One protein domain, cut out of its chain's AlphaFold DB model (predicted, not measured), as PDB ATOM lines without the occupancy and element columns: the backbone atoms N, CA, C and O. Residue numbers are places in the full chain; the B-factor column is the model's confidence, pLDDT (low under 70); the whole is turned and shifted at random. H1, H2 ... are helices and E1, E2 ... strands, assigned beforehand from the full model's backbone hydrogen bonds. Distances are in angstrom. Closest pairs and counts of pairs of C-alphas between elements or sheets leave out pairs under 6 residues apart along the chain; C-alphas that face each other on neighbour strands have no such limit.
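What this domain is: This is residues 3 to 157 of the 644 residues of an uncharacterized protein of Cryomyces minteri (UniProt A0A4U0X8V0). The model is a sandwich of two twisted sheets: a larger one of E3, E4, E5, E7, E8, E9 and E12 and a smaller one of E1, E2, E6, E11 and E10, their strands at 15 degrees to each other. The short helix H1 packs on the smaller sheet over E2 and E6, while H2 only grazes that sheet. The 155 printed residues hold twelve named strands and two named helices, in the order E1 to E6, H1, H2, E7 to E12. The class is mostly strand; the larger sheet is branched, the smaller runs E1, E2, E6, E11, E10, and in both the neighbours are antiparallel. The whole is compact, with a radius of gyration of the C-alphas of 15.4 A and spans of 40 by 39 by 27 A.

How they stand to each other: In the larger sheet E3, residues 29 to 32, and E4, residues 39 to 44, lie on one side of E5, residues 54 to 63, and E12, residues 148 to 156, on the other side. N 32 and O 60 are 2.9 A apart, N 42 and O 56 2.9 A, and N 61 and O 150 2.8 A, within hydrogen-bond range. E7, residues 99 to 102, E8, residues 108 to 113, and E9, residues 120 to 127, form a meander, each strand the antiparallel neighbour of the one before, with N 101 and O 109 2.9 A apart and N 110 and O 123 2.8 A. E9 is also the neighbour of E12, with N 124 and O 153 2.8 A apart. In the smaller sheet, E1, residues 3 to 6, and E2, residues 11 to 19, form a hairpin, with N 4 and O 13 2.9 A apart. E6, residues 67 to 76, has N 73 3.0 A from O 14 of E2, and N 69 2.9 A from O 143 of E11, residues 142 to 145. E11 and E10, residues 136 to 139, form a hairpin, with N 144 and O 137 2.8 A apart. Between the sheets, the closest C-alphas of E6 and E9 are those of Leu 74 and Thr 121, 6.3 A apart. H1, residues 77 to 84, runs along the strands at a height over the sheet of 8.7 A; its C-alpha 77 is 4.9 A from that of Ser 11, the closest pair of H1 and E2. H2, residues 92 to 95, only grazes the smaller sheet, with residues 94 to 95. In H1 every O i to N i+4 pair is within hydrogen-bond range; H2 is too short for such a pair, and its one O i to N i+3 pair is not within range.

Where its parts are: E1 begins at C-alpha 3, (14.239, -40.151, 46.680), and E12, 26.3 A long, ends at C-alpha 156, (8.377, -50.503, 39.612). E5 is 27.4 A long, E2 27.1 A, E6 25.0 A and E9 23.2 A; E6 bends by 52 degrees at residue 70.

The domain as a whole: The C-alphas of Val 23 and Ser 48, the two farthest apart, are 47.9 A apart. The printed part has no cut, and none of its links is long. The mean pLDDT of the printed part is 90.4; residues 48 to 50 and 130 to 132 are under 70.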
ATOM      1  N   HIS A   3      13.989 -39.330  47.862       85.62
ATOM      2  CA  HIS A   3      14.239 -40.151  46.680       85.62
ATOM      3  C   HIS A   3      14.398 -41.634  47.022       85.62
ATOM      4  O   HIS A   3      14.780 -41.992  48.135       85.62
ATOM      5  N   VAL A   4      14.107 -42.479  46.036       91.38
ATOM      6  CA  VAL A   4      14.377 -43.919  46.008       91.38
ATOM      7  C   VAL A   4      15.046 -44.216  44.671       91.38
ATOM      8  O   VAL A   4      14.621 -43.686  43.647       91.38
ATOM      9  N   ALA A   5      16.091 -45.038  44.676       92.50
ATOM     10  CA  ALA A   5      16.851 -45.386  43.481       92.50
ATOM     11  C   ALA A   5      16.989 -46.905  43.362       92.50
ATOM     12  O   ALA A   5      17.163 -47.600  44.365       92.50
ATOM     13  N   TRP A   6      16.926 -47.404  42.132       93.62
ATOM     14  CA  TRP A   6      17.056 -48.810  41.789       93.62
ATOM     15  C   TRP A   6      18.175 -49.025  40.763       93.62
ATOM     16  O   TRP A   6      18.170 -48.414  39.691       93.62
ATOM     17  N   PRO A   7      19.099 -49.955  41.057       92.81
ATOM     18  CA  PRO A   7      20.101 -50.473  40.125       92.81
ATOM     19  C   PRO A   7      19.543 -50.886  38.763       92.81
ATOM     20  O   PRO A   7      20.102 -50.599  37.705       92.81
ATOM     21  N   ALA A   8      18.404 -51.570  38.791       93.56
ATOM     22  CA  ALA A   8      17.727 -52.042  37.603       93.56
ATOM     23  C   ALA A   8      17.203 -50.855  36.767       93.56
ATOM     24  O   ALA A   8      16.437 -50.016  37.241       93.56
ATOM     25  N   GLY A   9      17.661 -50.783  35.514       93.38
ATOM     26  CA  GLY A   9      17.295 -49.733  34.560       93.38
ATOM     27  C   GLY A   9      17.887 -48.350  34.853       93.38
ATOM     28  O   GLY A   9      17.432 -47.393  34.230       93.38
ATOM     29  N   ASN A  10      18.852 -48.233  35.783       94.56
ATOM     30  CA  ASN A  10      19.373 -46.952  36.280       94.56
ATOM     31  C   ASN A  10      18.218 -45.980  36.589       94.56
ATOM     32  O   ASN A  10      18.065 -44.926  35.959       94.56
ATOM     33  N   SER A  11      17.323 -46.410  37.483       94.81
ATOM     34  CA  SER A  11      15.991 -45.825  37.656       94.81
ATOM     35  C   SER A  11      15.714 -45.379  39.086       94.81
ATOM     36  O   SER A  11      16.438 -45.715  40.017       94.81
ATOM     37  N   GLY A  12      14.679 -44.570  39.276       95.19
ATOM     38  CA  GLY A  12      14.337 -44.016  40.570       95.19
ATOM     39  C   GLY A  12      13.068 -43.177  40.564       95.19
ATOM     40  O   GLY A  12      12.424 -42.928  39.540       95.19
ATOM     41  N   VAL A  13      12.728 -42.726  41.763       95.62
ATOM     42  CA  VAL A  13      11.675 -41.756  42.032       95.62
ATOM     43  C   VAL A  13      12.240 -40.664  42.920       95.62
ATOM     44  O   VAL A  13      12.888 -40.954  43.923       95.62
ATOM     45  N   VAL A  14      11.925 -39.411  42.609       94.88
ATOM     46  CA  VAL A  14      12.135 -38.280  43.517       94.88
ATOM     47  C   VAL A  14      10.860 -37.460  43.651       94.88
ATOM     48  O   VAL A  14      10.148 -37.232  42.674       94.88
ATOM     49  N   ALA A  15      10.595 -36.994  44.870       94.38
ATOM     50  CA  ALA A  15       9.554 -36.024  45.174       94.38
ATOM     51  C   ALA A  15      10.146 -34.769  45.839       94.38
ATOM     52  O   ALA A  15      10.896 -34.834  46.827       94.38
ATOM     53  N   PHE A  16       9.779 -33.611  45.294       93.38
ATOM     54  CA  PHE A  16      10.088 -32.289  45.820       93.38
ATOM     55  C   PHE A  16       8.857 -31.714  46.500       93.38
ATOM     56  O   PHE A  16       7.752 -31.735  45.960       93.38
ATOM     57  N   PHE A  17       9.081 -31.186  47.697       93.75
ATOM     58  CA  PHE A  17       8.047 -30.605  48.529       93.75
ATOM     59  C   PHE A  17       8.445 -29.183  48.900       93.75
ATOM     60  O   PHE A  17       9.616 -28.930  49.194       93.75
ATOM     61  N   GLN A  18       7.464 -28.289  48.931       93.44
ATOM     62  CA  GLN A  18       7.609 -26.936  49.458       93.44
ATOM     63  C   GLN A  18       6.678 -26.736  50.662       93.44
ATOM     64  O   GLN A  18       5.573 -27.286  50.665       93.44
ATOM     65  N   PRO A  19       7.077 -25.953  51.676       94.38
ATOM     66  CA  PRO A  19       6.194 -25.624  52.787       94.38
ATOM     67  C   PRO A  19       5.030 -24.738  52.323       94.38
ATOM     68  O   PRO A  19       5.228 -23.762  51.601       94.38
ATOM     69  N   GLN A  20       3.813 -25.027  52.785       91.69
ATOM     70  CA  GLN A  20       2.629 -24.222  52.431       91.69
ATOM     71  C   GLN A  20       2.592 -22.854  53.124       91.69
ATOM     72  O   GLN A  20       1.871 -21.964  52.689       91.69
ATOM     73  N   ASN A  21       3.385 -22.666  54.181       87.44
ATOM     74  CA  ASN A  21       3.527 -21.375  54.855       87.44
ATOM     75  C   ASN A  21       4.398 -20.370  54.064       87.44
ATOM     76  O   ASN A  21       4.536 -19.229  54.495       87.44
ATOM     77  N   GLY A  22       5.010 -20.786  52.943       81.69
ATOM     78  CA  GLY A  22       5.862 -19.948  52.094       81.69
ATOM     79  C   GLY A  22       7.256 -19.631  52.655       81.69
ATOM     80  O   GLY A  22       8.027 -18.934  52.001       81.69
ATOM     81  N   VAL A  23       7.611 -20.133  53.842       85.31
ATOM     82  CA  VAL A  23       8.904 -19.881  54.493       85.31
ATOM     83  C   VAL A  23       9.892 -20.986  54.122       85.31
ATOM     84  O   VAL A  23       9.811 -22.102  54.642       85.31
ATOM     85  N   ASN A  24      10.847 -20.680  53.241       82.50
ATOM     86  CA  ASN A  24      11.909 -21.613  52.851       82.50
ATOM     87  C   ASN A  24      12.665 -22.157  54.075       82.50
ATOM     88  O   ASN A  24      13.011 -21.415  54.990       82.50
ATOM     89  N   GLY A  25      12.909 -23.470  54.087       81.62
ATOM     90  CA  GLY A  25      13.581 -24.165  55.191       81.62
ATOM     91  C   GLY A  25      12.685 -24.531  56.381       81.62
ATOM     92  O   GLY A  25      13.137 -25.252  57.263       81.62
ATOM     93  N   SER A  26      11.416 -24.105  56.412       87.44
ATOM     94  CA  SER A  26      10.497 -24.471  57.504       87.44
ATOM     95  C   SER A  26       9.989 -25.921  57.438       87.44
ATOM     96  O   SER A  26       9.594 -26.479  58.464       87.44
ATOM     97  N   LEU A  27      10.043 -26.546  56.253       91.25
ATOM     98  CA  LEU A  27       9.670 -27.944  56.046       91.25
ATOM     99  C   LEU A  27      10.836 -28.886  56.369       91.25
ATOM    100  O   LEU A  27      11.773 -29.039  55.587       91.25
ATOM    101  N   GLY A  28      10.723 -29.569  57.500       91.12
ATOM    102  CA  GLY A  28      11.475 -30.766  57.841       91.12
ATOM    103  C   GLY A  28      10.775 -32.013  57.306       91.12
ATOM    104  O   GLY A  28       9.573 -32.200  57.506       91.12
ATOM    105  N   ILE A  29      11.549 -32.867  56.639       92.12
ATOM    106  CA  ILE A  29      11.109 -34.160  56.113       92.12
ATOM    107  C   ILE A  29      11.989 -35.236  56.736       92.12
ATOM    108  O   ILE A  29      13.212 -35.160  56.622       92.12
ATOM    109  N   GLN A  30      11.388 -36.225  57.395       91.44
ATOM    110  CA  GLN A  30      12.134 -37.276  58.092       91.44
ATOM    111  C   GLN A  30      11.524 -38.652  57.838       91.44
ATOM    112  O   GLN A  30      10.313 -38.825  57.955       91.44
ATOM    113  N   VAL A  31      12.366 -39.640  57.525       90.62
ATOM    114  CA  VAL A  31      11.959 -41.052  57.530       90.62
ATOM    115  C   VAL A  31      11.841 -41.508  58.984       90.62
ATOM    116  O   VAL A  31      12.744 -41.261  59.783       90.62
ATOM    117  N   GLN A  32      10.730 -42.150  59.339       88.19
ATOM    118  CA  GLN A  32      10.482 -42.654  60.688       88.19
ATOM    119  C   GLN A  32      10.713 -44.162  60.778       88.19
ATOM    120  O   GLN A  32      10.386 -44.916  59.863       88.19
ATOM    121  N   ASN A  33      11.224 -44.603  61.928       84.31
ATOM    122  CA  ASN A  33      11.293 -46.021  62.256       84.31
ATOM    123  C   ASN A  33       9.893 -46.582  62.508       84.31
ATOM    124  O   ASN A  33       9.116 -46.028  63.283       84.31
ATOM    125  N   SER A  34       9.607 -47.722  61.891       76.31
ATOM    126  CA  SER A  34       8.505 -48.598  62.272       76.31
ATOM    127  C   SER A  34       9.012 -49.737  63.167       76.31
ATOM    128  O   SER A  34      10.220 -49.892  63.372       76.31
ATOM    129  N   SER A  35       8.105 -50.576  63.671       70.88
ATOM    130  CA  SER A  35       8.452 -51.780  64.443       70.88
ATOM    131  C   SER A  35       9.348 -52.769  63.684       70.88
ATOM    132  O   SER A  35       9.991 -53.601  64.314       70.88
ATOM    133  N   SER A  36       9.399 -52.688  62.352       70.81
ATOM    134  CA  SER A  36      10.238 -53.528  61.490       70.81
ATOM    135  C   SER A  36      11.435 -52.783  60.876       70.81
ATOM    136  O   SER A  36      12.131 -53.344  60.031       70.81
ATOM    137  N   GLY A  37      11.709 -51.547  61.315       80.00
ATOM    138  CA  GLY A  37      12.786 -50.685  60.813       80.00
ATOM    139  C   GLY A  37      12.277 -49.460  60.044       80.00
ATOM    140  O   GLY A  37      11.071 -49.245  59.917       80.00
ATOM    141  N   ALA A  38      13.195 -48.627  59.546       84.56
ATOM    142  CA  ALA A  38      12.866 -47.395  58.813       84.56
ATOM    143  C   ALA A  38      12.193 -47.649  57.453       84.56
ATOM    144  O   ALA A  38      11.308 -46.903  57.040       84.56
ATOM    145  N   LEU A  39      12.624 -48.704  56.758       91.88
ATOM    146  CA  LEU A  39      12.222 -49.034  55.393       91.88
ATOM    147  C   LEU A  39      11.880 -50.519  55.296       91.88
ATOM    148  O   LEU A  39      12.496 -51.333  55.979       91.88
ATOM    149  N   GLN A  40      10.917 -50.870  54.448       92.50
ATOM    150  CA  GLN A  40      10.451 -52.232  54.193       92.50
ATOM    151  C   GLN A  40      10.441 -52.520  52.689       92.50
ATOM    152  O   GLN A  40      10.061 -51.641  51.907       92.50
ATOM    153  N   PRO A  41      10.813 -53.736  52.258       93.81
ATOM    154  CA  PRO A  41      10.756 -54.100  50.851       93.81
ATOM    155  C   PRO A  41       9.304 -54.218  50.378       93.81
ATOM    156  O   PRO A  41       8.436 -54.727  51.085       93.81
ATOM    157  N   VAL A  42       9.057 -53.787  49.146       95.00
ATOM    158  CA  VAL A  42       7.832 -54.092  48.400       95.00
ATOM    159  C   VAL A  42       8.179 -55.183  47.400       95.00
ATOM    160  O   VAL A  42       9.137 -55.040  46.644       95.00
ATOM    161  N   TYR A  43       7.407 -56.269  47.394       94.81
ATOM    162  CA  TYR A  43       7.532 -57.337  46.411       94.81
ATOM    163  C   TYR A  43       6.150 -57.867  46.043       94.81
ATOM    164  O   TYR A  43       5.411 -58.352  46.902       94.81
ATOM    165  N   VAL A  44       5.814 -57.794  44.760       93.00
ATOM    166  CA  VAL A  44       4.647 -58.451  44.173       93.00
ATOM    167  C   VAL A  44       5.158 -59.367  43.060       93.00
ATOM    168  O   VAL A  44       5.851 -58.881  42.163       93.00
ATOM    169  N   PRO A  45       4.855 -60.679  43.098       89.00
ATOM    170  CA  PRO A  45       5.253 -61.604  42.042       89.00
ATOM    171  C   PRO A  45       4.786 -61.144  40.658       89.00
ATOM    172  O   PRO A  45       3.765 -60.464  40.532       89.00
ATOM    173  N   ALA A  46       5.516 -61.558  39.621       85.69
ATOM    174  CA  ALA A  46       5.165 -61.246  38.243       85.69
ATOM    175  C   ALA A  46       3.732 -61.694  37.915       85.69
ATOM    176  O   ALA A  46       3.297 -62.785  38.296       85.69
ATOM    177  N   ASN A  47       3.009 -60.852  37.181       73.00
ATOM    178  CA  ASN A  47       1.707 -61.185  36.615       73.00
ATOM    179  C   ASN A  47       1.799 -61.271  35.082       73.00
ATOM    180  O   ASN A  47       2.822 -60.945  34.480       73.00
ATOM    181  N   SER A  48       0.718 -61.703  34.435       60.81
ATOM    182  CA  SER A  48       0.674 -61.924  32.985       60.81
ATOM    183  C   SER A  48       0.792 -60.658  32.120       60.81
ATOM    184  O   SER A  48       0.904 -60.801  30.906       60.81
ATOM    185  N   ARG A  49       0.751 -59.440  32.689       57.88
ATOM    186  CA  ARG A  49       0.827 -58.176  31.930       57.88
ATOM    187  C   ARG A  49       2.246 -57.636  31.759       57.88
ATOM    188  O   ARG A  49       2.569 -57.229  30.652       57.88
ATOM    189  N   SER A  50       3.066 -57.607  32.813       61.88
ATOM    190  CA  SER A  50       4.426 -57.039  32.751       61.88
ATOM    191  C   SER A  50       5.525 -58.092  32.609       61.88
ATOM    192  O   SER A  50       6.633 -57.774  32.189       61.88
ATOM    193  N   GLY A  51       5.252 -59.350  32.977       81.62
ATOM    194  CA  GLY A  51       6.245 -60.431  32.983       81.62
ATOM    195  C   GLY A  51       7.323 -60.313  34.071       81.62
ATOM    196  O   GLY A  51       7.990 -61.304  34.356       81.62
ATOM    197  N   ASN A  52       7.450 -59.155  34.730       90.44
ATOM    198  CA  ASN A  52       8.414 -58.881  35.796       90.44
ATOM    199  C   ASN A  52       7.717 -58.707  37.155       90.44
ATOM    200  O   ASN A  52       6.573 -58.248  37.212       90.44
ATOM    201  N   PRO A  53       8.382 -59.050  38.273       92.50
ATOM    202  CA  PRO A  53       7.867 -58.728  39.596       92.50
ATOM    203  C   PRO A  53       7.866 -57.212  39.820       92.50
ATOM    204  O   PRO A  53       8.776 -56.512  39.380       92.50
ATOM    205  N   THR A  54       6.884 -56.709  40.567       94.56
ATOM    206  CA  THR A  54       6.941 -55.343  41.093       94.56
ATOM    207  C   THR A  54       7.808 -55.343  42.342       94.56
ATOM    208  O   THR A  54       7.485 -56.018  43.320       94.56
ATOM    209  N   VAL A  55       8.888 -54.568  42.330       95.19
ATOM    210  CA  VAL A  55       9.778 -54.399  43.483       95.19
ATOM    211  C   VAL A  55       9.803 -52.945  43.927       95.19
ATOM    212  O   VAL A  55       9.528 -52.039  43.140       95.19
ATOM    213  N   GLY A  56      10.135 -52.691  45.186       95.62
ATOM    214  CA  GLY A  56      10.152 -51.329  45.697       95.62
ATOM    215  C   GLY A  56      10.547 -51.212  47.157       95.62
ATOM    216  O   GLY A  56      10.984 -52.174  47.788       95.62
ATOM    217  N   VAL A  57      10.363 -50.010  47.687       95.44
ATOM    218  CA  VAL A  57      10.621 -49.664  49.083       95.44
ATOM    219  C   VAL A  57       9.419 -48.913  49.629       95.44
ATOM    220  O   VAL A  57       8.862 -48.036  48.969       95.44
ATOM    221  N   SER A  58       9.036 -49.245  50.853       95.31
ATOM    222  CA  SER A  58       8.001 -48.553  51.608       95.31
ATOM    223  C   SER A  58       8.508 -48.158  52.987       95.31
ATOM    224  O   SER A  58       9.498 -48.700  53.475       95.31
ATOM    225  N   GLY A  59       7.853 -47.196  53.620       93.88
ATOM    226  CA  GLY A  59       8.232 -46.727  54.947       93.88
ATOM    227  C   GLY A  59       7.306 -45.631  55.442       93.88
ATOM    228  O   GLY A  59       6.271 -45.349  54.839       93.88
ATOM    229  N   LEU A  60       7.690 -44.999  56.547       93.38
ATOM    230  CA  LEU A  60       6.978 -43.853  57.103       93.38
ATOM    231  C   LEU A  60       7.789 -42.580  56.873       93.38
ATOM    232  O   LEU A  60       8.994 -42.553  57.113       93.38
ATOM    233  N   ILE A  61       7.124 -41.517  56.435       93.06
ATOM    234  CA  ILE A  61       7.700 -40.188  56.247       93.06
ATOM    235  C   ILE A  61       6.885 -39.169  57.041       93.06
ATOM    236  O   ILE A  61       5.659 -39.169  56.993       93.06
ATOM    237  N   ASN A  62       7.556 -38.316  57.805       93.88
ATOM    238  CA  ASN A  62       6.927 -37.277  58.607       93.88
ATOM    239  C   ASN A  62       7.238 -35.893  58.046       93.88
ATOM    240  O   ASN A  62       8.386 -35.598  57.699       93.88
ATOM    241  N   PHE A  63       6.204 -35.058  58.004       94.69
ATOM    242  CA  PHE A  63       6.306 -33.634  57.733       94.69
ATOM    243  C   PHE A  63       6.011 -32.860  59.015       94.69
ATOM    244  O   PHE A  63       4.924 -32.983  59.586       94.69
ATOM    245  N   ASN A  64       6.960 -32.027  59.448       93.12
ATOM    246  CA  ASN A  64       6.792 -31.156  60.620       93.12
ATOM    247  C   ASN A  64       5.860 -29.952  60.350       93.12
ATOM    248  O   ASN A  64       5.399 -29.294  61.282       93.12
ATOM    249  N   SER A  65       5.597 -29.656  59.079       93.50
ATOM    250  CA  SER A  65       4.761 -28.564  58.593       93.50
ATOM    251  C   SER A  65       3.966 -29.044  57.382       93.50
ATOM    252  O   SER A  65       4.369 -29.997  56.715       93.50
ATOM    253  N   SER A  66       2.868 -28.370  57.066       93.81
ATOM    254  CA  SER A  66       2.106 -28.645  55.853       93.81
ATOM    255  C   SER A  66       2.947 -28.425  54.589       93.81
ATOM    256  O   SER A  66       3.633 -27.406  54.460       93.81
ATOM    257  N   ALA A  67       2.854 -29.351  53.639       95.38
ATOM    258  CA  ALA A  67       3.695 -29.420  52.451       95.38
ATOM    259  C   ALA A  67       2.867 -29.538  51.164       95.38
ATOM    260  O   ALA A  67       1.841 -30.207  51.126       95.38
ATOM    261  N   THR A  68       3.346 -28.939  50.080       95.19
ATOM    262  CA  THR A  68       2.837 -29.177  48.723       95.19
ATOM    263  C   THR A  68       3.889 -29.943  47.936       95.19
ATOM    264  O   THR A  68       5.036 -29.502  47.877       95.19
ATOM    265  N   LEU A  69       3.507 -31.059  47.313       94.19
ATOM    266  CA  LEU A  69       4.346 -31.740  46.329       94.19
ATOM    267  C   LEU A  69       4.353 -30.913  45.043       94.19
ATOM    268  O   LEU A  69       3.316 -30.741  44.404       94.19
ATOM    269  N   THR A  70       5.515 -30.367  44.697       90.00
ATOM    270  CA  THR A  70       5.685 -29.454  43.557       90.00
ATOM    271  C   THR A  70       6.118 -30.185  42.302       90.00
ATOM    272  O   THR A  70       5.608 -29.913  41.218       90.00
ATOM    273  N   VAL A  71       7.054 -31.118  42.449       92.50
ATOM    274  CA  VAL A  71       7.616 -31.898  41.349       92.50
ATOM    275  C   VAL A  71       7.783 -33.334  41.821       92.50
ATOM    276  O   VAL A  71       8.359 -33.586  42.878       92.50
ATOM    277  N   ALA A  72       7.300 -34.276  41.018       94.69
ATOM    278  CA  ALA A  72       7.658 -35.682  41.124       94.69
ATOM    279  C   ALA A  72       8.251 -36.131  39.792       94.69
ATOM    280  O   ALA A  72       7.674 -35.841  38.745       94.69
ATOM    281  N   ILE A  73       9.386 -36.823  39.841       95.38
ATOM    282  CA  ILE A  73      10.049 -37.403  38.669       95.38
ATOM    283  C   ILE A  73      10.104 -38.910  38.899       95.38
ATOM    284  O   ILE A  73      10.647 -39.362  39.907       95.38
ATOM    285  N   LEU A  74       9.489 -39.672  37.994       96.12
ATOM    286  CA  LEU A  74       9.387 -41.132  38.037       96.12
ATOM    287  C   LEU A  74      10.013 -41.685  36.752       96.12
ATOM    288  O   LEU A  74       9.471 -41.454  35.669       96.12
ATOM    289  N   GLY A  75      11.132 -42.402  36.840       90.69
ATOM    290  CA  GLY A  75      11.815 -42.927  35.654       90.69
ATOM    291  C   GLY A  75      13.314 -43.084  35.862       90.69
ATOM    292  O   GLY A  75      13.739 -43.663  36.854       90.69
ATOM    293  N   SER A  76      14.125 -42.597  34.926       93.25
ATOM    294  CA  SER A  76      15.582 -42.741  35.000       93.25
ATOM    295  C   SER A  76      16.238 -41.794  36.012       93.25
ATOM    296  O   SER A  76      15.863 -40.626  36.121       93.25
ATOM    297  N   ILE A  77      17.298 -42.274  36.668       93.62
ATOM    298  CA  ILE A  77      18.239 -41.458  37.446       93.62
ATOM    299  C   ILE A  77      18.828 -40.326  36.601       93.62
ATOM    300  O   ILE A  77      19.007 -39.232  37.128       93.62
ATOM    301  N   ARG A  78      19.077 -40.537  35.299       91.19
ATOM    302  CA  ARG A  78      19.587 -39.479  34.408       91.19
ATOM    303  C   ARG A  78      18.628 -38.286  34.359       91.19
ATOM    304  O   ARG A  78      19.039 -37.170  34.645       91.19
ATOM    305  N   THR A  79      17.326 -38.530  34.186       92.00
ATOM    306  CA  THR A  79      16.304 -37.466  34.238       92.00
ATOM    307  C   THR A  79      16.218 -36.789  35.608       92.00
ATOM    308  O   THR A  79      15.965 -35.591  35.688       92.00
ATOM    309  N   ILE A  80      16.425 -37.536  36.698       92.69
ATOM    310  CA  ILE A  80      16.474 -36.955  38.047       92.69
ATOM    311  C   ILE A  80      17.676 -36.013  38.175       92.69
ATOM    312  O   ILE A  80      17.509 -34.892  38.652       92.69
ATOM    313  N   ARG A  81      18.856 -36.438  37.714       89.69
ATOM    314  CA  ARG A  81      20.097 -35.658  37.770       89.69
ATOM    315  C   ARG A  81      20.051 -34.411  36.897       89.69
ATOM    316  O   ARG A  81      20.431 -33.347  37.378       89.69
ATOM    317  N   ASP A  82      19.504 -34.496  35.686       88.31
ATOM    318  CA  ASP A  82      19.306 -33.330  34.810       88.31
ATOM    319  C   ASP A  82      18.467 -32.234  35.484       88.31
ATOM    320  O   ASP A  82      18.660 -31.039  35.233       88.31
ATOM    321  N   PHE A  83      17.551 -32.635  36.374       90.25
ATOM    322  CA  PHE A  83      16.753 -31.712  37.166       90.25
ATOM    323  C   PHE A  83      17.476 -31.201  38.425       90.25
ATOM    324  O   PHE A  83      17.422 -30.010  38.736       90.25
ATOM    325  N   THR A  84      18.113 -32.094  39.189       85.00
ATOM    326  CA  THR A  84      18.689 -31.757  40.503       85.00
ATOM    327  C   THR A  84      20.062 -31.112  40.440       85.00
ATOM    328  O   THR A  84      20.377 -30.270  41.272       85.00
ATOM    329  N   GLU A  85      20.893 -31.584  39.518       79.44
ATOM    330  CA  GLU A  85      22.320 -31.263  39.413       79.44
ATOM    331  C   GLU A  85      22.627 -30.522  38.108       79.44
ATOM    332  O   GLU A  85      23.556 -29.719  38.053       79.44
ATOM    333  N   GLY A  86      21.831 -30.780  37.068       76.19
ATOM    334  CA  GLY A  86      21.862 -30.056  35.807       76.19
ATOM    335  C   GLY A  86      21.099 -28.724  35.853       76.19
ATOM    336  O   GLY A  86      20.768 -28.207  36.921       76.19
ATOM    337  N   PRO A  87      20.763 -28.152  34.684       80.19
ATOM    338  CA  PRO A  87      20.090 -26.857  34.575       80.19
ATOM    339  C   PRO A  87      18.576 -26.934  34.861       80.19
ATOM    340  O   PRO A  87      17.783 -26.190  34.285       80.19
ATOM    341  N   SER A  88      18.165 -27.846  35.747       87.94
ATOM    342  CA  SER A  88      16.776 -28.081  36.142       87.94
ATOM    343  C   SER A  88      15.842 -28.470  34.990       87.94
ATOM    344  O   SER A  88      14.709 -27.992  34.896       87.94
ATOM    345  N   ILE A  89      16.299 -29.374  34.116       90.00
ATOM    346  CA  ILE A  89      15.531 -29.828  32.947       90.00
ATOM    347  C   ILE A  89      14.472 -30.860  33.353       90.00
ATOM    348  O   ILE A  89      14.765 -31.865  33.992       90.00
ATOM    349  N   LEU A  90      13.233 -30.645  32.897       92.62
ATOM    350  CA  LEU A  90      12.162 -31.645  32.904       92.62
ATOM    351  C   LEU A  90      11.800 -32.006  31.465       92.62
ATOM    352  O   LEU A  90      11.334 -31.156  30.708       92.62
ATOM    353  N   ILE A  91      11.966 -33.275  31.092       92.88
ATOM    354  CA  ILE A  91      11.644 -33.762  29.745       92.88
ATOM    355  C   ILE A  91      10.113 -33.860  29.605       92.88
ATOM    356  O   ILE A  91       9.511 -34.724  30.250       92.88
ATOM    357  N   PRO A  92       9.444 -33.059  28.744       94.44
ATOM    358  CA  PRO A  92       7.979 -32.997  28.715       94.44
ATOM    359  C   PRO A  92       7.307 -34.342  28.416       94.44
ATOM    360  O   PRO A  92       6.281 -34.665  29.010       94.44
ATOM    361  N   LYS A  93       7.902 -35.159  27.535       92.75
ATOM    362  CA  LYS A  93       7.382 -36.492  27.180       92.75
ATOM    363  C   LYS A  93       7.392 -37.467  28.365       92.75
ATOM    364  O   LYS A  93       6.539 -38.344  28.437       92.75
ATOM    365  N   ILE A  94       8.331 -37.297  29.295       94.88
ATOM    366  CA  ILE A  94       8.440 -38.088  30.525       94.88
ATOM    367  C   ILE A  94       7.525 -37.489  31.597       94.88
ATOM    368  O   ILE A  94       6.663 -38.180  32.137       94.88
ATOM    369  N   GLN A  95       7.653 -36.185  31.852       94.94
ATOM    370  CA  GLN A  95       6.977 -35.510  32.956       94.94
ATOM    371  C   GLN A  95       5.452 -35.468  32.791       94.94
ATOM    372  O   GLN A  95       4.711 -35.679  33.752       94.94
ATOM    373  N   ASN A  96       4.954 -35.237  31.573       94.56
ATOM    374  CA  ASN A  96       3.515 -35.128  31.326       94.56
ATOM    375  C   ASN A  96       2.789 -36.481  31.395       94.56
ATOM    376  O   ASN A  96       1.566 -36.493  31.561       94.56
ATOM    377  N   ALA A  97       3.528 -37.594  31.307       95.38
ATOM    378  CA  ALA A  97       2.998 -38.957  31.361       95.38
ATOM    379  C   ALA A  97       2.652 -39.430  32.786       95.38
ATOM    380  O   ALA A  97       2.123 -40.527  32.954       95.38
ATOM    381  N   ILE A  98       2.935 -38.624  33.816       96.19
ATOM    382  CA  ILE A  98       2.583 -38.947  35.200       96.19
ATOM    383  C   ILE A  98       1.074 -38.721  35.414       96.19
ATOM    384  O   ILE A  98       0.566 -37.595  35.266       96.19
ATOM    385  N   SER A  99       0.371 -39.801  35.774       95.25
ATOM    386  CA  SER A  99      -0.995 -39.783  36.313       95.25
ATOM    387  C   SER A  99      -0.954 -39.519  37.815       95.25
ATOM    388  O   SER A  99      -0.043 -39.993  38.491       95.25
ATOM    389  N   VAL A 100      -1.928 -38.768  38.330       95.44
ATOM    390  CA  VAL A 100      -2.072 -38.447  39.757       95.44
ATOM    391  C   VAL A 100      -3.508 -38.742  40.166       95.44
ATOM    392  O   VAL A 100      -4.435 -38.140  39.628       95.44
ATOM    393  N   GLU A 101      -3.692 -39.658  41.110       94.81
ATOM    394  CA  GLU A 101      -5.004 -40.179  41.500       94.81
ATOM    395  C   GLU A 101      -5.147 -40.242  43.026       94.81
ATOM    396  O   GLU A 101      -4.184 -40.514  43.748       94.81
ATOM    397  N   ALA A 102      -6.360 -39.992  43.528       93.62
ATOM    398  CA  ALA A 102      -6.692 -40.200  44.936       93.62
ATOM    399  C   ALA A 102      -6.814 -41.697  45.235       93.62
ATOM    400  O   ALA A 102      -7.373 -42.451  44.438       93.62
ATOM    401  N   THR A 103      -6.346 -42.126  46.402       93.25
ATOM    402  CA  THR A 103      -6.453 -43.524  46.834       93.25
ATOM    403  C   THR A 103      -7.574 -43.703  47.859       93.25
ATOM    404  O   THR A 103      -7.949 -42.773  48.572       93.25
ATOM    405  N   SER A 104      -8.136 -44.913  47.947       90.31
ATOM    406  CA  SER A 104      -9.274 -45.221  48.833       90.31
ATOM    407  C   SER A 104      -8.970 -45.060  50.328       90.31
ATOM    408  O   SER A 104      -9.883 -44.875  51.124       90.31
ATOM    409  N   ASP A 105      -7.694 -45.101  50.704       90.06
ATOM    410  CA  ASP A 105      -7.176 -44.843  52.050       90.06
ATOM    411  C   ASP A 105      -6.901 -43.349  52.321       90.06
ATOM    412  O   ASP A 105      -6.239 -43.010  53.299       90.06
ATOM    413  N   GLY A 106      -7.403 -42.445  51.471       90.88
ATOM    414  CA  GLY A 106      -7.271 -40.996  51.648       90.88
ATOM    415  C   GLY A 106      -5.887 -40.445  51.298       90.88
ATOM    416  O   GLY A 106      -5.515 -39.377  51.781       90.88
ATOM    417  N   GLY A 107      -5.114 -41.183  50.502       94.25
ATOM    418  CA  GLY A 107      -3.795 -40.799  50.010       94.25
ATOM    419  C   GLY A 107      -3.789 -40.317  48.558       94.25
ATOM    420  O   GLY A 107      -4.826 -40.031  47.952       94.25
ATOM    421  N   VAL A 108      -2.586 -40.251  47.995       95.81
ATOM    422  CA  VAL A 108      -2.315 -39.958  46.587       95.81
ATOM    423  C   VAL A 108      -1.406 -41.026  45.990       95.81
ATOM    424  O   VAL A 108      -0.452 -41.482  46.625       95.81
ATOM    425  N   MET A 109      -1.686 -41.403  44.749       96.50
ATOM    426  CA  MET A 109      -0.859 -42.278  43.933       96.50
ATOM    427  C   MET A 109      -0.450 -41.547  42.659       96.50
ATOM    428  O   MET A 109      -1.283 -40.987  41.951       96.50
ATOM    429  N   MET A 110       0.847 -41.555  42.382       97.19
ATOM    430  CA  MET A 110       1.443 -41.093  41.140       97.19
ATOM    431  C   MET A 110       1.958 -42.301  40.374       97.19
ATOM    432  O   MET A 110       2.761 -43.062  40.911       97.19
ATOM    433  N   THR A 111       1.529 -42.457  39.129       97.06
ATOM    434  CA  THR A 111       1.890 -43.611  38.300       97.06
ATOM    435  C   THR A 111       2.342 -43.142  36.931       97.06
ATOM    436  O   THR A 111       1.760 -42.216  36.363       97.06
ATOM    437  N   ARG A 112       3.368 -43.788  36.379       97.12
ATOM    438  CA  ARG A 112       3.846 -43.523  35.025       97.12
ATOM    439  C   ARG A 112       4.192 -44.817  34.300       97.12
ATOM    440  O   ARG A 112       5.031 -45.575  34.780       97.12
ATOM    441  N   LEU A 113       3.604 -44.994  33.118       96.38
ATOM    442  CA  LEU A 113       4.070 -45.950  32.115       96.38
ATOM    443  C   LEU A 113       5.313 -45.372  31.418       96.38
ATOM    444  O   LEU A 113       5.300 -44.221  30.969       96.38
ATOM    445  N   TRP A 114       6.390 -46.144  31.381       96.19
ATOM    446  CA  TRP A 114       7.648 -45.791  30.729       96.19
ATOM    447  C   TRP A 114       7.490 -45.738  29.212       96.19
ATOM    448  O   TRP A 114       6.487 -46.170  28.642       96.19
ATOM    449  N   LEU A 115       8.503 -45.196  28.538       96.44
ATOM    450  CA  LEU A 115       8.503 -45.066  27.080       96.44
ATOM    451  C   LEU A 115       8.586 -46.417  26.348       96.44
ATOM    452  O   LEU A 115       8.340 -46.462  25.144       96.44
ATOM    453  N   ASP A 116       8.899 -47.501  27.062       93.81
ATOM    454  CA  ASP A 116       8.862 -48.879  26.559       93.81
ATOM    455  C   ASP A 116       7.435 -49.460  26.449       93.81
ATOM    456  O   ASP A 116       7.258 -50.552  25.912       93.81
ATOM    457  N   ASN A 117       6.418 -48.726  26.923       93.62
ATOM    458  CA  ASN A 117       5.004 -49.111  26.970       93.62
ATOM    459  C   ASN A 117       4.675 -50.368  27.800       93.62
ATOM    460  O   ASN A 117       3.556 -50.875  27.696       93.62
ATOM    461  N   ILE A 118       5.596 -50.859  28.632       92.88
ATOM    462  CA  ILE A 118       5.381 -52.051  29.470       92.88
ATOM    463  C   ILE A 118       5.718 -51.808  30.942       92.88
ATOM    464  O   ILE A 118       4.988 -52.285  31.809       92.88
ATOM    465  N   THR A 119       6.768 -51.041  31.230       94.69
ATOM    466  CA  THR A 119       7.246 -50.806  32.593       94.69
ATOM    467  C   THR A 119       6.463 -49.668  33.227       94.69
ATOM    468  O   THR A 119       6.289 -48.602  32.643       94.69
ATOM    469  N   THR A 120       6.014 -49.858  34.457       95.81
ATOM    470  CA  THR A 120       5.274 -48.876  35.238       95.81
ATOM    471  C   THR A 120       6.014 -48.555  36.530       95.81
ATOM    472  O   THR A 120       6.344 -49.434  37.320       95.81
ATOM    473  N   THR A 121       6.229 -47.270  36.804       97.12
ATOM    474  CA  THR A 121       6.703 -46.786  38.109       97.12
ATOM    475  C   THR A 121       5.559 -46.148  38.877       97.12
ATOM    476  O   THR A 121       4.759 -45.407  38.308       97.12
ATOM    477  N   THR A 122       5.497 -46.419  40.177       97.31
ATOM    478  CA  THR A 122       4.457 -45.933  41.084       97.31
ATOM    479  C   THR A 122       5.083 -45.313  42.331       97.31
ATOM    480  O   THR A 122       6.004 -45.880  42.915       97.31
ATOM    481  N   LEU A 123       4.549 -44.172  42.761       97.62
ATOM    482  CA  LEU A 123       4.788 -43.549  44.058       97.62
ATOM    483  C   LEU A 123       3.445 -43.328  44.754       97.62
ATOM    484  O   LEU A 123       2.598 -42.594  44.255       97.62
ATOM    485  N   LYS A 124       3.259 -43.922  45.927       96.69
ATOM    486  CA  LYS A 124       2.069 -43.759  46.761       96.69
ATOM    487  C   LYS A 124       2.445 -43.076  48.069       96.69
ATOM    488  O   LYS A 124       3.431 -43.467  48.687       96.69
ATOM    489  N   LEU A 125       1.648 -42.102  48.502       95.75
ATOM    490  CA  LEU A 125       1.694 -41.535  49.848       95.75
ATOM    491  C   LEU A 125       0.292 -41.565  50.458       95.75
ATOM    492  O   LEU A 125      -0.630 -40.966  49.912       95.75
ATOM    493  N   SER A 126       0.148 -42.218  51.606       94.81
ATOM    494  CA  SER A 126      -1.114 -42.336  52.339       94.81
ATOM    495  C   SER A 126      -0.962 -41.839  53.772       94.81
ATOM    496  O   SER A 126       0.106 -42.019  54.354       94.81
ATOM    497  N   PRO A 127      -2.007 -41.263  54.385       93.81
ATOM    498  CA  PRO A 127      -2.039 -41.017  55.824       93.81
ATOM    499  C   PRO A 127      -1.624 -42.268  56.617       93.81
ATOM    500  O   PRO A 127      -2.116 -43.366  56.351       93.81
ATOM    501  N   ALA A 128      -0.696 -42.142  57.572       89.38
ATOM    502  CA  ALA A 128      -0.292 -43.283  58.395       89.38
ATOM    503  C   ALA A 128      -1.430 -43.713  59.339       89.38
ATOM    504  O   ALA A 128      -2.213 -42.885  59.805       89.38
ATOM    505  N   SER A 129      -1.518 -44.997  59.674       76.00
ATOM    506  CA  SER A 129      -2.463 -45.494  60.676       76.00
ATOM    507  C   SER A 129      -2.010 -45.094  62.092       76.00
ATOM    508  O   SER A 129      -1.019 -45.615  62.597       76.00
ATOM    509  N   GLY A 130      -2.714 -44.161  62.753       65.81
ATOM    510  CA  GLY A 130      -2.421 -43.747  64.137       65.81
ATOM    511  C   GLY A 130      -2.648 -42.258  64.445       65.81
ATOM    512  O   GLY A 130      -3.116 -41.496  63.606       65.81
ATOM    513  N   GLY A 131      -2.311 -41.831  65.671       58.25
ATOM    514  CA  GLY A 131      -2.667 -40.512  66.233       58.25
ATOM    515  C   GLY A 131      -1.934 -39.280  65.673       58.25
ATOM    516  O   GLY A 131      -2.286 -38.167  66.048       58.25
ATOM    517  N   GLN A 132      -0.947 -39.449  64.785       69.25
ATOM    518  CA  GLN A 132      -0.273 -38.352  64.063       69.25
ATOM    519  C   GLN A 132      -0.474 -38.444  62.540       69.25
ATOM    520  O   GLN A 132       0.404 -38.076  61.763       69.25
ATOM    521  N   SER A 133      -1.613 -38.982  62.104       78.19
ATOM    522  CA  SER A 133      -1.959 -39.077  60.686       78.19
ATOM    523  C   SER A 133      -2.236 -37.695  60.087       78.19
ATOM    524  O   SER A 133      -3.007 -36.919  60.655       78.19
ATOM    525  N   GLY A 134      -1.606 -37.381  58.955       84.50
ATOM    526  CA  GLY A 134      -1.910 -36.171  58.191       84.50
ATOM    527  C   GLY A 134      -3.064 -36.374  57.201       84.50
ATOM    528  O   GLY A 134      -3.534 -37.484  56.985       84.50
ATOM    529  N   GLN A 135      -3.521 -35.305  56.557       90.25
ATOM    530  CA  GLN A 135      -4.522 -35.342  55.487       90.25
ATOM    531  C   GLN A 135      -3.866 -35.055  54.138       90.25
ATOM    532  O   GLN A 135      -2.904 -34.285  54.072       90.25
ATOM    533  N   VAL A 136      -4.381 -35.674  53.074       93.56
ATOM    534  CA  VAL A 136      -3.973 -35.403  51.690       93.56
ATOM    535  C   VAL A 136      -5.127 -34.730  50.957       93.56
ATOM    536  O   VAL A 136      -6.277 -35.148  51.064       93.56
ATOM    537  N   THR A 137      -4.836 -33.673  50.208       92.31
ATOM    538  CA  THR A 137      -5.792 -33.023  49.302       92.31
ATOM    539  C   THR A 137      -5.182 -32.938  47.914       92.31
ATOM    540  O   THR A 137      -4.036 -32.516  47.765       92.31
ATOM    541  N   ILE A 138      -5.946 -33.322  46.894       91.56
ATOM    542  CA  ILE A 138      -5.513 -33.271  45.496       91.56
ATOM    543  C   ILE A 138      -6.323 -32.193  44.783       91.56
ATOM    544  O   ILE A 138      -7.551 -32.222  44.798       91.56
ATOM    545  N   ASN A 139      -5.629 -31.248  44.153       87.19
ATOM    546  CA  ASN A 139      -6.230 -30.263  43.262       87.19
ATOM    547  C   ASN A 139      -5.537 -30.352  41.896       87.19
ATOM    548  O   ASN A 139      -4.338 -30.077  41.778       87.19
ATOM    549  N   ASN A 140      -6.276 -30.774  40.867       82.94
ATOM    550  CA  ASN A 140      -5.735 -31.178  39.568       82.94
ATOM    551  C   ASN A 140      -4.642 -32.256  39.720       82.94
ATOM    552  O   ASN A 140      -4.940 -33.378  40.110       82.94
ATOM    553  N   LYS A 141      -3.377 -31.912  39.437       82.19
ATOM    554  CA  LYS A 141      -2.196 -32.780  39.610       82.19
ATOM    555  C   LYS A 141      -1.349 -32.426  40.841       82.19
ATOM    556  O   LYS A 141      -0.290 -33.008  41.040       82.19
ATOM    557  N   THR A 142      -1.772 -31.450  41.644       88.44
ATOM    558  CA  THR A 142      -1.014 -30.983  42.813       88.44
ATOM    559  C   THR A 142      -1.528 -31.660  44.077       88.44
ATOM    560  O   THR A 142      -2.703 -31.520  44.418       88.44
ATOM    561  N   ALA A 143      -0.644 -32.364  44.786       94.00
ATOM    562  CA  ALA A 143      -0.943 -32.982  46.073       94.00
ATOM    563  C   ALA A 143      -0.460 -32.095  47.228       94.00
ATOM    564  O   ALA A 143       0.690 -31.652  47.257       94.00
ATOM    565  N   SER A 144      -1.348 -31.841  48.182       95.44
ATOM    566  CA  SER A 144      -1.092 -31.092  49.411       95.44
ATOM    567  C   SER A 144      -1.229 -32.007  50.619       95.44
ATOM    568  O   SER A 144      -2.128 -32.843  50.665       95.44
ATOM    569  N   PHE A 145      -0.353 -31.818  51.596       95.88
ATOM    570  CA  PHE A 145      -0.202 -32.640  52.786       95.88
ATOM    571  C   PHE A 145      -0.267 -31.731  54.013       95.88
ATOM    572  O   PHE A 145       0.455 -30.735  54.084       95.88
ATOM    573  N   SER A 146      -1.114 -32.048  54.990       95.25
ATOM    574  CA  SER A 146      -1.020 -31.410  56.305       95.25
ATOM    575  C   SER A 146       0.248 -31.856  57.046       95.25
ATOM    576  O   SER A 146       0.940 -32.791  56.650       95.25
ATOM    577  N   THR A 147       0.549 -31.212  58.171       93.94
ATOM    578  CA  THR A 147       1.522 -31.755  59.130       93.94
ATOM    579  C   THR A 147       1.099 -33.166  59.551       93.94
ATOM    580  O   THR A 147      -0.092 -33.402  59.775       93.94
ATOM    581  N   GLY A 148       2.056 -34.087  59.673       94.31
ATOM    582  CA  GLY A 148       1.794 -35.457  60.114       94.31
ATOM    583  C   GLY A 148       2.708 -36.501  59.483       94.31
ATOM    584  O   GLY A 148       3.626 -36.189  58.722       94.31
ATOM    585  N   THR A 149       2.446 -37.760  59.822       93.88
ATOM    586  CA  THR A 149       3.136 -38.933  59.279       93.88
ATOM    587  C   THR A 149       2.306 -39.583  58.174       93.88
ATOM    588  O   THR A 149       1.091 -39.768  58.293       93.88
ATOM    589  N   TYR A 150       3.000 -39.977  57.111       94.38
ATOM    590  CA  TYR A 150       2.473 -40.633  55.927       94.38
ATOM    591  C   TYR A 150       3.217 -41.945  55.691       94.38
ATOM    592  O   TYR A 150       4.433 -42.018  55.848       94.38
ATOM    593  N   SER A 151       2.495 -42.988  55.300       93.94
ATOM    594  CA  SER A 151       3.095 -44.168  54.688       93.94
ATOM    595  C   SER A 151       3.426 -43.852  53.237       93.94
ATOM    596  O   SER A 151       2.562 -43.367  52.507       93.94
ATOM    597  N   PHE A 152       4.658 -44.116  52.816       94.75
ATOM    598  CA  PHE A 152       5.050 -44.022  51.416       94.75
ATOM    599  C   PHE A 152       5.393 -45.402  50.858       94.75
ATOM    600  O   PHE A 152       5.861 -46.283  51.577       94.75
ATOM    601  N   SER A 153       5.185 -45.573  49.557       96.06
ATOM    602  CA  SER A 153       5.642 -46.731  48.791       96.06
ATOM    603  C   SER A 153       6.088 -46.270  47.411       96.06
ATOM    604  O   SER A 153       5.319 -45.616  46.710       96.06
ATOM    605  N   ALA A 154       7.317 -46.594  47.024       97.50
ATOM    606  CA  ALA A 154       7.833 -46.393  45.678       97.50
ATOM    607  C   ALA A 154       8.158 -47.762  45.078       97.50
ATOM    608  O   ALA A 154       8.838 -48.560  45.726       97.50
ATOM    609  N   SER A 155       7.682 -48.051  43.869       97.00
ATOM    610  CA  SER A 155       7.864 -49.361  43.236       97.00
ATOM    611  C   SER A 155       7.822 -49.311  41.712       97.00
ATOM    612  O   SER A 155       7.245 -48.391  41.133       97.00
ATOM    613  N   PHE A 156       8.377 -50.333  41.065       96.06
ATOM    614  CA  PHE A 156       8.377 -50.503  39.612       96.06
ATOM    615  C   PHE A 156       8.489 -51.981  39.199       96.06
ATOM    616  O   PHE A 156       8.900 -52.813  40.008       96.06
ATOM    617  N   ASP A 157       8.117 -52.314  37.963       94.56
ATOM    618  CA  ASP A 157       8.115 -53.676  37.400       94.56
ATOM    619  C   ASP A 157       9.053 -53.833  36.185       94.56
ATOM    620  O   ASP A 157       8.648 -54.175  35.076       94.56
TER     621      ASP A 157